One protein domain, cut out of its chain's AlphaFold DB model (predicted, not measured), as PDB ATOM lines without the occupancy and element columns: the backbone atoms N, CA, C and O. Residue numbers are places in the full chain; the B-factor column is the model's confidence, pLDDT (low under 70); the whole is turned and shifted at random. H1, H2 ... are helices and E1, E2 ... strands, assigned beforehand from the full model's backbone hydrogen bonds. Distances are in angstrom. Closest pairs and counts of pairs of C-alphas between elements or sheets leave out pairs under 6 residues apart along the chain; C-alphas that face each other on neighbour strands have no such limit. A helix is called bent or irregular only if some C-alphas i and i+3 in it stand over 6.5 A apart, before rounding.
ATOM      1  N   ALA A  26     209.508 234.980 245.754       85.44
ATOM      2  CA  ALA A  26     208.347 234.988 244.868       85.44
ATOM      3  C   ALA A  26     207.023 234.884 245.649       85.44
ATOM      4  O   ALA A  26     206.063 235.585 245.321       85.44
ATOM      5  N   ARG A  27     206.965 234.059 246.704       82.62
ATOM      6  CA  ARG A  27     205.797 233.956 247.597       82.62
ATOM      7  C   ARG A  27     205.553 235.242 248.380       82.62
ATOM      8  O   ARG A  27     204.409 235.680 248.439       82.62
ATOM      9  N   GLN A  28     206.596 235.879 248.909       87.25
ATOM     10  CA  GLN A  28     206.494 237.179 249.578       87.25
ATOM     11  C   GLN A  28     205.958 238.249 248.632       87.25
ATOM     12  O   GLN A  28     205.011 238.948 248.975       87.25
ATOM     13  N   LYS A  29     206.480 238.313 247.402       88.38
ATOM     14  CA  LYS A  29     205.998 239.260 246.393       88.38
ATOM     15  C   LYS A  29     204.533 239.011 246.022       88.38
ATOM     16  O   LYS A  29     203.774 239.964 245.885       88.38
ATOM     17  N   ARG A  30     204.112 237.747 245.888       86.56
ATOM     18  CA  ARG A  30     202.696 237.390 245.658       86.56
ATOM     19  C   ARG A  30     201.819 237.772 246.844       86.56
ATOM     20  O   ARG A  30     200.734 238.310 246.651       86.56
ATOM     21  N   PHE A  31     202.285 237.514 248.062       86.69
ATOM     22  CA  PHE A  31     201.576 237.894 249.274       86.69
ATOM     23  C   PHE A  31     201.411 239.414 249.360       86.69
ATOM     24  O   PHE A  31     200.301 239.892 249.580       86.69
ATOM     25  N   GLU A  32     202.469 240.179 249.095       90.38
ATOM     26  CA  GLU A  32     202.437 241.641 249.056       90.38
ATOM     27  C   GLU A  32     201.507 242.161 247.951       90.38
ATOM     28  O   GLU A  32     200.721 243.069 248.196       90.38
ATOM     29  N   GLN A  33     201.510 241.555 246.761       90.06
ATOM     30  CA  GLN A  33     200.574 241.907 245.686       90.06
ATOM     31  C   GLN A  33     199.112 241.648 246.072       90.06
ATOM     32  O   GLN A  33     198.239 242.450 245.746       90.06
ATOM     33  N   ASN A  34     198.844 240.554 246.784       86.69
ATOM     34  CA  ASN A  34     197.491 240.169 247.181       86.69
ATOM     35  C   ASN A  34     196.980 240.966 248.387       86.69
ATOM     36  O   ASN A  34     195.786 241.249 248.486       86.69
ATOM     37  N   THR A  35     197.869 241.300 249.326       84.56
ATOM     38  CA  THR A  35     197.486 241.860 250.629       84.56
ATOM     39  C   THR A  35     197.868 243.324 250.818       84.56
ATOM     40  O   THR A  35     197.291 244.002 251.669       84.56
ATOM     41  N   GLY A  36     198.829 243.825 250.044       87.12
ATOM     42  CA  GLY A  36     199.467 245.126 250.245       87.12
ATOM     43  C   GLY A  36     200.375 245.187 251.476       87.12
ATOM     44  O   GLY A  36     200.753 246.280 251.897       87.12
ATOM     45  N   ILE A  37     200.688 244.045 252.098       85.75
ATOM     46  CA  ILE A  37     201.507 243.965 253.308       85.75
ATOM     47  C   ILE A  37     202.890 243.432 252.930       85.75
ATOM     48  O   ILE A  37     203.035 242.269 252.565       85.75
ATOM     49  N   SER A  38     203.912 244.279 253.060       87.00
ATOM     50  CA  SER A  38     205.307 243.857 252.921       87.00
ATOM     51  C   SER A  38     205.789 243.239 254.237       87.00
ATOM     52  O   SER A  38     205.761 243.888 255.291       87.00
ATOM     53  N   CYS A  39     206.179 241.965 254.205       85.38
ATOM     54  CA  CYS A  39     206.541 241.178 255.383       85.38
ATOM     55  C   CYS A  39     207.665 240.177 255.086       85.38
ATOM     56  O   CYS A  39     207.779 239.678 253.968       85.38
ATOM     57  N   GLY A  40     208.465 239.850 256.105       85.81
ATOM     58  CA  GLY A  40     209.447 238.764 256.021       85.81
ATOM     59  C   GLY A  40     208.800 237.377 256.121       85.81
ATOM     60  O   GLY A  40     207.626 237.255 256.464       85.81
ATOM     61  N   TRP A  41     209.584 236.323 255.877       82.06
ATOM     62  CA  TRP A  41     209.120 234.926 255.887       82.06
ATOM     63  C   TRP A  41     208.319 234.504 257.138       82.06
ATOM     64  O   TRP A  41     207.179 234.074 256.965       82.06
ATOM     65  N   PRO A  42     208.826 234.663 258.381       84.25
ATOM     66  CA  PRO A  42     208.111 234.153 259.556       84.25
ATOM     67  C   PRO A  42     206.816 234.929 259.833       84.25
ATOM     68  O   PRO A  42     205.845 234.396 260.363       84.25
ATOM     69  N   GLU A  43     206.778 236.202 259.436       88.31
ATOM     70  CA  GLU A  43     205.581 237.027 259.541       88.31
ATOM     71  C   GLU A  43     204.539 236.645 258.483       88.31
ATOM     72  O   GLU A  43     203.349 236.593 258.795       88.31
ATOM     73  N   ARG A  44     204.980 236.347 257.253       89.94
ATOM     74  CA  ARG A  44     204.106 235.899 256.165       89.94
ATOM     75  C   ARG A  44     203.337 234.652 256.569       89.94
ATOM     76  O   ARG A  44     202.133 234.615 256.374       89.94
ATOM     77  N   GLU A  45     204.008 233.659 257.144       89.19
ATOM     78  CA  GLU A  45     203.374 232.386 257.498       89.19
ATOM     79  C   GLU A  45     202.296 232.553 258.579       89.19
ATOM     80  O   GLU A  45     201.180 232.051 258.435       89.19
ATOM     81  N   ALA A  46     202.578 233.362 259.606       89.69
ATOM     82  CA  ALA A  46     201.593 233.708 260.626       89.69
ATOM     83  C   ALA A  46     200.402 234.491 260.037       89.69
ATOM     84  O   ALA A  46     199.251 234.239 260.397       89.69
ATOM     85  N   LEU A  47     200.647 235.429 259.116       90.88
ATOM     86  CA  LEU A  47     199.577 236.172 258.445       90.88
ATOM     87  C   LEU A  47     198.761 235.285 257.495       90.88
ATOM     88  O   LEU A  47     197.536 235.388 257.492       90.88
ATOM     89  N   ASP A  48     199.405 234.399 256.737       90.94
ATOM     90  CA  ASP A  48     198.747 233.417 255.872       90.94
ATOM     91  C   ASP A  48     197.831 232.505 256.698       90.94
ATOM     92  O   ASP A  48     196.681 232.287 256.315       90.94
ATOM     93  N   TYR A  49     198.275 232.047 257.875       90.25
ATOM     94  CA  TYR A  49     197.434 231.292 258.806       90.25
ATOM     95  C   TYR A  49     196.201 232.093 259.252       90.25
ATOM     96  O   TYR A  49     195.076 231.587 259.200       90.25
ATOM     97  N   LEU A  50     196.386 233.355 259.654       92.12
ATOM     98  CA  LEU A  50     195.288 234.223 260.095       92.12
ATOM     99  C   LEU A  50     194.271 234.493 258.975       92.12
ATOM    100  O   LEU A  50     193.067 234.549 259.231       92.12
ATOM    101  N   LEU A  51     194.737 234.653 257.737       92.00
ATOM    102  CA  LEU A  51     193.877 234.880 256.578       92.00
ATOM    103  C   LEU A  51     193.142 233.605 256.156       92.00
ATOM    104  O   LEU A  51     191.924 233.626 255.984       92.00
ATOM    105  N   ALA A  52     193.868 232.500 255.989       89.44
ATOM    106  CA  ALA A  52     193.337 231.276 255.398       89.44
ATOM    107  C   ALA A  52     192.515 230.438 256.384       89.44
ATOM    108  O   ALA A  52     191.496 229.871 255.995       89.44
ATOM    109  N   ARG A  53     192.952 230.339 257.648       87.88
ATOM    110  CA  ARG A  53     192.363 229.411 258.629       87.88
ATOM    111  C   ARG A  53     191.393 230.094 259.585       87.88
ATOM    112  O   ARG A  53     190.357 229.528 259.907       87.88
ATOM    113  N   GLU A  54     191.712 231.313 260.008       88.44
ATOM    114  CA  GLU A  54     190.907 232.064 260.981       88.44
ATOM    115  C   GLU A  54     189.969 233.092 260.319       88.44
ATOM    116  O   GLU A  54     189.122 233.683 260.987       88.44
ATOM    117  N   GLY A  55     190.083 233.295 259.000       90.00
ATOM    118  CA  GLY A  55     189.157 234.119 258.219       90.00
ATOM    119  C   GLY A  55     189.250 235.620 258.501       90.00
ATOM    120  O   GLY A  55     188.276 236.352 258.299       90.00
ATOM    121  N   PHE A  56     190.397 236.110 258.982       92.19
ATOM    122  CA  PHE A  56     190.587 237.544 259.184       92.19
ATOM    123  C   PHE A  56     190.601 238.295 257.849       92.19
ATOM    124  O   PHE A  56     191.162 237.846 256.851       92.19
ATOM    125  N   ALA A  57     190.014 239.494 257.827       93.19
ATOM    126  CA  ALA A  57     190.079 240.347 256.651       93.19
ATOM    127  C   ALA A  57     191.481 240.955 256.503       93.19
ATOM    128  O   ALA A  57     192.015 241.550 257.440       93.19
ATOM    129  N   VAL A  58     192.029 240.921 255.285       92.94
ATOM    130  CA  VAL A  58     193.314 241.557 254.936       92.94
ATOM    131  C   VAL A  58     193.378 243.012 255.409       92.94
ATOM    132  O   VAL A  58     194.359 243.435 256.013       92.94
ATOM    133  N   LYS A  59     192.298 243.775 255.191       92.50
ATOM    134  CA  LYS A  59     192.209 245.192 255.582       92.50
ATOM    135  C   LYS A  59     192.321 245.396 257.095       92.50
ATOM    136  O   LYS A  59     192.875 246.405 257.520       92.50
ATOM    137  N   ASP A  60     191.810 244.459 257.892       91.94
ATOM    138  CA  ASP A  60     191.862 244.529 259.353       91.94
ATOM    139  C   ASP A  60     193.281 244.241 259.857       91.94
ATOM    140  O   ASP A  60     193.800 244.991 260.684       91.94
ATOM    141  N   LEU A  61     193.945 243.216 259.312       91.62
ATOM    142  CA  LEU A  61     195.336 242.903 259.655       91.62
ATOM    143  C   LEU A  61     196.289 244.026 259.222       91.62
ATOM    144  O   LEU A  61     197.135 244.454 260.008       91.62
ATOM    145  N   ALA A  62     196.106 244.569 258.015       90.50
ATOM    146  CA  ALA A  62     196.874 245.710 257.523       90.50
ATOM    147  C   ALA A  62     196.683 246.951 258.409       90.50
ATOM    148  O   ALA A  62     197.652 247.639 258.735       90.50
ATOM    149  N   LEU A  63     195.446 247.228 258.837       89.31
ATOM    150  CA  LEU A  63     195.147 248.334 259.745       89.31
ATOM    151  C   LEU A  63     195.814 248.127 261.110       89.31
ATOM    152  O   LEU A  63     196.481 249.033 261.600       89.31
ATOM    153  N   ALA A  64     195.678 246.943 261.710       89.00
ATOM    154  CA  ALA A  64     196.282 246.635 263.004       89.00
ATOM    155  C   ALA A  64     197.817 246.705 262.964       89.00
ATOM    156  O   ALA A  64     198.432 247.213 263.902       89.00
ATOM    157  N   ARG A  65     198.436 246.292 261.852       89.31
ATOM    158  CA  ARG A  65     199.876 246.460 261.620       89.31
ATOM    159  C   ARG A  65     200.269 247.928 261.467       89.31
ATOM    160  O   ARG A  65     201.200 248.385 262.126       89.31
ATOM    161  N   LYS A  66     199.542 248.693 260.646       89.25
ATOM    162  CA  LYS A  66     199.803 250.128 260.434       89.25
ATOM    163  C   LYS A  66     199.745 250.913 261.745       89.25
ATOM    164  O   LYS A  66     200.575 251.788 261.973       89.25
ATOM    165  N   MET A  67     198.798 250.569 262.611       88.94
ATOM    166  CA  MET A  67     198.623 251.198 263.922       88.94
ATOM    167  C   MET A  67     199.438 250.514 265.018       88.94
ATOM    168  O   MET A  67     199.195 250.749 266.197       88.94
ATOM    169  N   SER A  68     200.428 249.691 264.649       86.62
ATOM    170  CA  SER A  68     201.389 249.106 265.582       86.62
ATOM    171  C   SER A  68     200.811 248.156 266.639       86.62
ATOM    172  O   SER A  68     201.526 247.771 267.561       86.62
ATOM    173  N   SER A  69     199.554 247.739 266.501       89.44
ATOM    174  CA  SER A  69     198.920 246.755 267.386       89.44
ATOM    175  C   SER A  69     199.330 245.315 267.040       89.44
ATOM    176  O   SER A  69     199.228 244.427 267.884       89.44
ATOM    177  N   LEU A  70     199.810 245.093 265.810       89.69
ATOM    178  CA  LEU A  70     200.509 243.883 265.372       89.69
ATOM    179  C   LEU A  70     201.936 244.255 264.977       89.69
ATOM    180  O   LEU A  70     202.130 245.124 264.122       89.69
ATOM    181  N   ARG A  71     202.931 243.619 265.595       89.19
ATOM    182  CA  ARG A  71     204.349 243.878 265.326       89.19
ATOM    183  C   ARG A  71     205.136 242.579 265.320       89.19
ATOM    184  O   ARG A  71     204.840 241.666 266.082       89.19
ATOM    185  N   LEU A  72     206.160 242.513 264.478       87.25
ATOM    186  CA  LEU A  72     207.129 241.428 264.512       87.25
ATOM    187  C   LEU A  72     208.082 241.645 265.695       87.25
ATOM    188  O   LEU A  72     208.795 242.649 265.740       87.25
ATOM    189  N   ASN A  73     208.117 240.700 266.629       87.62
ATOM    190  CA  ASN A  73     209.188 240.608 267.607       87.62
ATOM    191  C   ASN A  73     210.428 240.043 266.906       87.62
ATOM    192  O   ASN A  73     210.477 238.862 266.555       87.62
ATOM    193  N   VAL A  74     211.413 240.911 266.673       83.94
ATOM    194  CA  VAL A  74     212.641 240.585 265.932       83.94
ATOM    195  C   VAL A  74     213.483 239.537 266.665       83.94
ATOM    196  O   VAL A  74     214.113 238.712 266.010       83.94
ATOM    197  N   GLU A  75     213.460 239.521 268.001       82.81
ATOM    198  CA  GLU A  75     214.242 238.569 268.799       82.81
ATOM    199  C   GLU A  75     213.675 237.152 268.709       82.81
ATOM    200  O   GLU A  75     214.423 236.184 268.603       82.81
ATOM    201  N   GLN A  76     212.347 237.031 268.719       81.88
ATOM    202  CA  GLN A  76     211.664 235.737 268.681       81.88
ATOM    203  C   GLN A  76     211.297 235.293 267.260       81.88
ATOM    204  O   GLN A  76     210.859 234.160 267.079       81.88
ATOM    205  N   GLN A  77     211.446 236.177 266.264       83.69
ATOM    206  CA  GLN A  77     210.916 236.022 264.905       83.69
ATOM    207  C   GLN A  77     209.423 235.658 264.883       83.69
ATOM    208  O   GLN A  77     208.973 234.855 264.071       83.69
ATOM    209  N   ARG A  78     208.637 236.251 265.789       86.88
ATOM    210  CA  ARG A  78     207.199 235.982 265.933       86.88
ATOM    211  C   ARG A  78     206.395 237.255 265.767       86.88
ATOM    212  O   ARG A  78     206.737 238.293 266.322       86.88
ATOM    213  N   LEU A  79     205.312 237.177 265.006       87.56
ATOM    214  CA  LEU A  79     204.269 238.190 265.014       87.56
ATOM    215  C   LEU A  79     203.588 238.193 266.386       87.56
ATOM    216  O   LEU A  79     203.051 237.169 266.811       87.56
ATOM    217  N   GLU A  80     203.606 239.338 267.057       89.31
ATOM    218  CA  GLU A  80     202.976 239.565 268.350       89.31
ATOM    219  C   GLU A  80     201.810 240.544 268.221       89.31
ATOM    220  O   GLU A  80     201.888 241.578 267.548       89.31
ATOM    221  N   ALA A  81     200.723 240.219 268.916       89.81
ATOM    222  CA  ALA A  81     199.612 241.127 269.131       89.81
ATOM    223  C   ALA A  81     199.788 241.836 270.475       89.81
ATOM    224  O   ALA A  81     199.790 241.200 271.531       89.81
ATOM    225  N   LEU A  82     199.886 243.164 270.428       88.31
ATOM    226  CA  LEU A  82     200.077 244.040 271.582       88.31
ATOM    227  C   LEU A  82     198.814 244.883 271.808       88.31
ATOM    228  O   LEU A  82     198.793 246.075 271.496       88.31
ATOM    229  N   PRO A  83     197.721 244.292 272.324       84.19
ATOM    230  CA  PRO A  83     196.533 245.060 272.646       84.19
ATOM    231  C   PRO A  83     196.789 245.920 273.890       84.19
ATOM    232  O   PRO A  83     196.803 245.428 275.022       84.19
ATOM    233  N   SER A  84     196.977 247.224 273.697       88.00
ATOM    234  CA  SER A  84     197.076 248.167 274.808       88.00
ATOM    235  C   SER A  84     195.684 248.462 275.369       88.00
ATOM    236  O   SER A  84     194.893 249.211 274.794       88.00
ATOM    237  N   VAL A 145     193.161 247.992 268.110       91.25
ATOM    238  CA  VAL A 145     193.375 247.288 269.380       91.25
ATOM    239  C   VAL A 145     192.414 246.108 269.523       91.25
ATOM    240  O   VAL A 145     192.842 245.019 269.891       91.25
ATOM    241  N   ARG A 146     191.138 246.262 269.143       91.50
ATOM    242  CA  ARG A 146     190.179 245.140 269.125       91.50
ATOM    243  C   ARG A 146     190.564 244.046 268.132       91.50
ATOM    244  O   ARG A 146     190.318 242.870 268.389       91.50
ATOM    245  N   ILE A 147     191.124 244.408 266.977       92.81
ATOM    246  CA  ILE A 147     191.644 243.424 266.019       92.81
ATOM    247  C   ILE A 147     192.808 242.667 266.659       92.81
ATOM    248  O   ILE A 147     192.785 241.442 266.648       92.81
ATOM    249  N   ALA A 148     193.756 243.361 267.293       92.00
ATOM    250  CA  ALA A 148     194.862 242.723 268.002       92.00
ATOM    251  C   ALA A 148     194.384 241.804 269.142       92.00
ATOM    252  O   ALA A 148     194.886 240.692 269.267       92.00
ATOM    253  N   GLU A 149     193.367 242.202 269.916       93.12
ATOM    254  CA  GLU A 149     192.749 241.341 270.941       93.12
ATOM    255  C   GLU A 149     192.176 240.044 270.350       93.12
ATOM    256  O   GLU A 149     192.322 238.989 270.959       93.12
ATOM    257  N   ARG A 150     191.556 240.103 269.161       92.44
ATOM    258  CA  ARG A 150     191.028 238.915 268.466       92.44
ATOM    259  C   ARG A 150     192.122 238.055 267.840       92.44
ATOM    260  O   ARG A 150     192.003 236.836 267.826       92.44
ATOM    261  N   VAL A 151     193.169 238.684 267.316       93.19
ATOM    262  CA  VAL A 151     194.288 237.999 266.658       93.19
ATOM    263  C   VAL A 151     195.187 237.297 267.678       93.19
ATOM    264  O   VAL A 151     195.703 236.220 267.395       93.19
ATOM    265  N   LYS A 152     195.335 237.851 268.888       93.56
ATOM    266  CA  LYS A 152     196.179 237.293 269.952       93.56
ATOM    267  C   LYS A 152     195.944 235.792 270.232       93.56
ATOM    268  O   LYS A 152     196.901 235.037 270.092       93.56
ATOM    269  N   PRO A 153     194.724 235.317 270.550       93.25
ATOM    270  CA  PRO A 153     194.492 233.894 270.814       93.25
ATOM    271  C   PRO A 153     194.670 233.003 269.574       93.25
ATOM    272  O   PRO A 153     194.934 231.810 269.702       93.25
ATOM    273  N   ALA A 154     194.505 233.543 268.363       92.56
ATOM    274  CA  ALA A 154     194.779 232.807 267.130       92.56
ATOM    275  C   ALA A 154     196.287 232.619 266.910       92.56
ATOM    276  O   ALA A 154     196.727 231.525 266.567       92.56
ATOM    277  N   LEU A 155     197.082 233.657 267.179       92.00
ATOM    278  CA  LEU A 155     198.542 233.576 267.140       92.00
ATOM    279  C   LEU A 155     199.095 232.635 268.216       92.00
ATOM    280  O   LEU A 155     199.986 231.844 267.930       92.00
ATOM    281  N   GLU A 156     198.552 232.671 269.435       92.38
ATOM    282  CA  GLU A 156     198.946 231.741 270.503       92.38
ATOM    283  C   GLU A 156     198.700 230.278 270.100       92.38
ATOM    284  O   GLU A 156     199.582 229.438 270.286       92.38
ATOM    285  N   ARG A 157     197.554 229.983 269.464       91.56
ATOM    286  CA  ARG A 157     197.265 228.653 268.898       91.56
ATOM    287  C   ARG A 157     198.257 228.271 267.804       91.56
ATOM    288  O   ARG A 157     198.856 227.202 267.898       91.56
ATOM    289  N   TYR A 158     198.489 229.157 266.835       90.38
ATOM    290  CA  TYR A 158     199.476 228.952 265.770       90.38
ATOM    291  C   TYR A 158     200.851 228.572 266.336       90.38
ATOM    292  O   TYR A 158     201.389 227.522 265.999       90.38
ATOM    293  N   TYR A 159     201.399 229.355 267.268       89.44
ATOM    294  CA  TYR A 159     202.721 229.054 267.824       89.44
ATOM    295  C   TYR A 159     202.745 227.789 268.684       89.44
ATOM    296  O   TYR A 159     203.767 227.111 268.710       89.44
ATOM    297  N   SER A 160     201.645 227.450 269.361       89.62
ATOM    298  CA  SER A 160     201.561 226.200 270.123       89.62
ATOM    299  C   SER A 160     201.564 224.956 269.225       89.62
ATOM    300  O   SER A 160     202.202 223.969 269.579       89.62
ATOM    301  N   GLU A 161     200.923 225.021 268.051       86.94
ATOM    302  CA  GLU A 161     200.914 223.933 267.061       86.94
ATOM    303  C   GLU A 161     202.303 223.759 266.424       86.94
ATOM    304  O   GLU A 161     202.788 222.639 266.283       86.94
ATOM    305  N   PHE A 162     202.977 224.866 266.094       78.50
ATOM    306  CA  PHE A 162     204.301 224.843 265.462       78.50
ATOM    307  C   PHE A 162     205.455 224.512 266.420       78.50
ATOM    308  O   PHE A 162     206.495 224.058 265.964       78.50
ATOM    309  N   GLN A 163     205.311 224.711 267.734       66.06
ATOM    310  CA  GLN A 163     206.343 224.314 268.709       66.06
ATOM    311  C   GLN A 163     206.382 222.804 269.002       66.06
ATOM    312  O   GLN A 163     207.295 222.354 269.688       66.06
ATOM    313  N   GLN A 164     205.396 222.036 268.530       56.31
ATOM    314  CA  GLN A 164     205.333 220.581 268.710       56.31
ATOM    315  C   GLN A 164     205.906 219.789 267.524       56.31
ATOM    316  O   GLN A 164     206.001 218.564 267.615       56.31
TER     317      GLN A 164
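What this domain is: This is residues 26 to 84 and 145 to 164 of the 165 residues of an uncharacterized protein of Rhodocyclus tenuis (UniProt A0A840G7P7). H2 lies in the middle; H1 is at one side of it, and at the other are the small hairpin E1-E2 and the long helix H4, which runs beside E2 and crosses H2. H3 packs on residues 145 to 148 of H4. The printed part has 79 residues, with named elements in the order H1, H2, H3, E1, E2, H4; its two-strand sheet is antiparallel and its class mostly helix. It is compact, with a radius of gyration of the C-alphas of 11.6 A and spans of 29 by 29 by 25 A.

How they stand to each other: Start at H1, residues 26 to 35: it only just touches residues 41 to 44 of H2, residues 41 to 52, with 3 pairs of C-alphas within 8 A, the closest Gln 28 and Arg 44, 7.1 A. Next, E1, residues 70 to 73, and E2, residues 78 to 81, form an antiparallel hairpin; look for N 71 and O 80 within hydrogen-bond range at 3.0 A. The closest C-alphas of H2 and E2 are Glu 43 and Leu 79, 5.7 A. H4, residues 145 to 162, touches H2 with residues 151 to 158 alone, closest at the C-alphas of Leu 50 and Ala 154, 7.2 A; at 71 degrees they are only just about perpendicular. With residues 145 to 148 alone H4 touches H3, residues 58 to 66, about perpendicular at 79 degrees, closest at the C-alphas of Ala 64 and Ile 147, 6.4 A. The closest C-alphas of E2 and H4 are Ala 81 and Ala 148, 5.1 A. H1 and H4 are apart. Every O i to N i+4 pair is within hydrogen-bond range in H1 and H3, 7 of 8 in H2 and 12 of 14 in H4.

Where its parts are: Find C-alpha 26 at (208.347, 234.988, 244.868), where H1 begins and runs 14.1 A; H2 runs 16.2 A, H3 12.1 A, E1 9.5 A and E2 9.7 A. H4 runs 25.3 A to C-alpha 162 at (204.301, 224.843, 265.462), with a kink of 30 degrees near residue 153; it is irregular, but only just, with C-alphas 150 and 153 6.54 A apart.

The domain as a whole: The C-alphas farthest apart are Ala 26 and Ser 84, 34.6 A. Residues 85 to 144 are not printed; C-alphas 84 and 145 are 6.6 A apart across the cut. The links printed whole are tight. Low confidence, under 70, falls on residues 163 to 164.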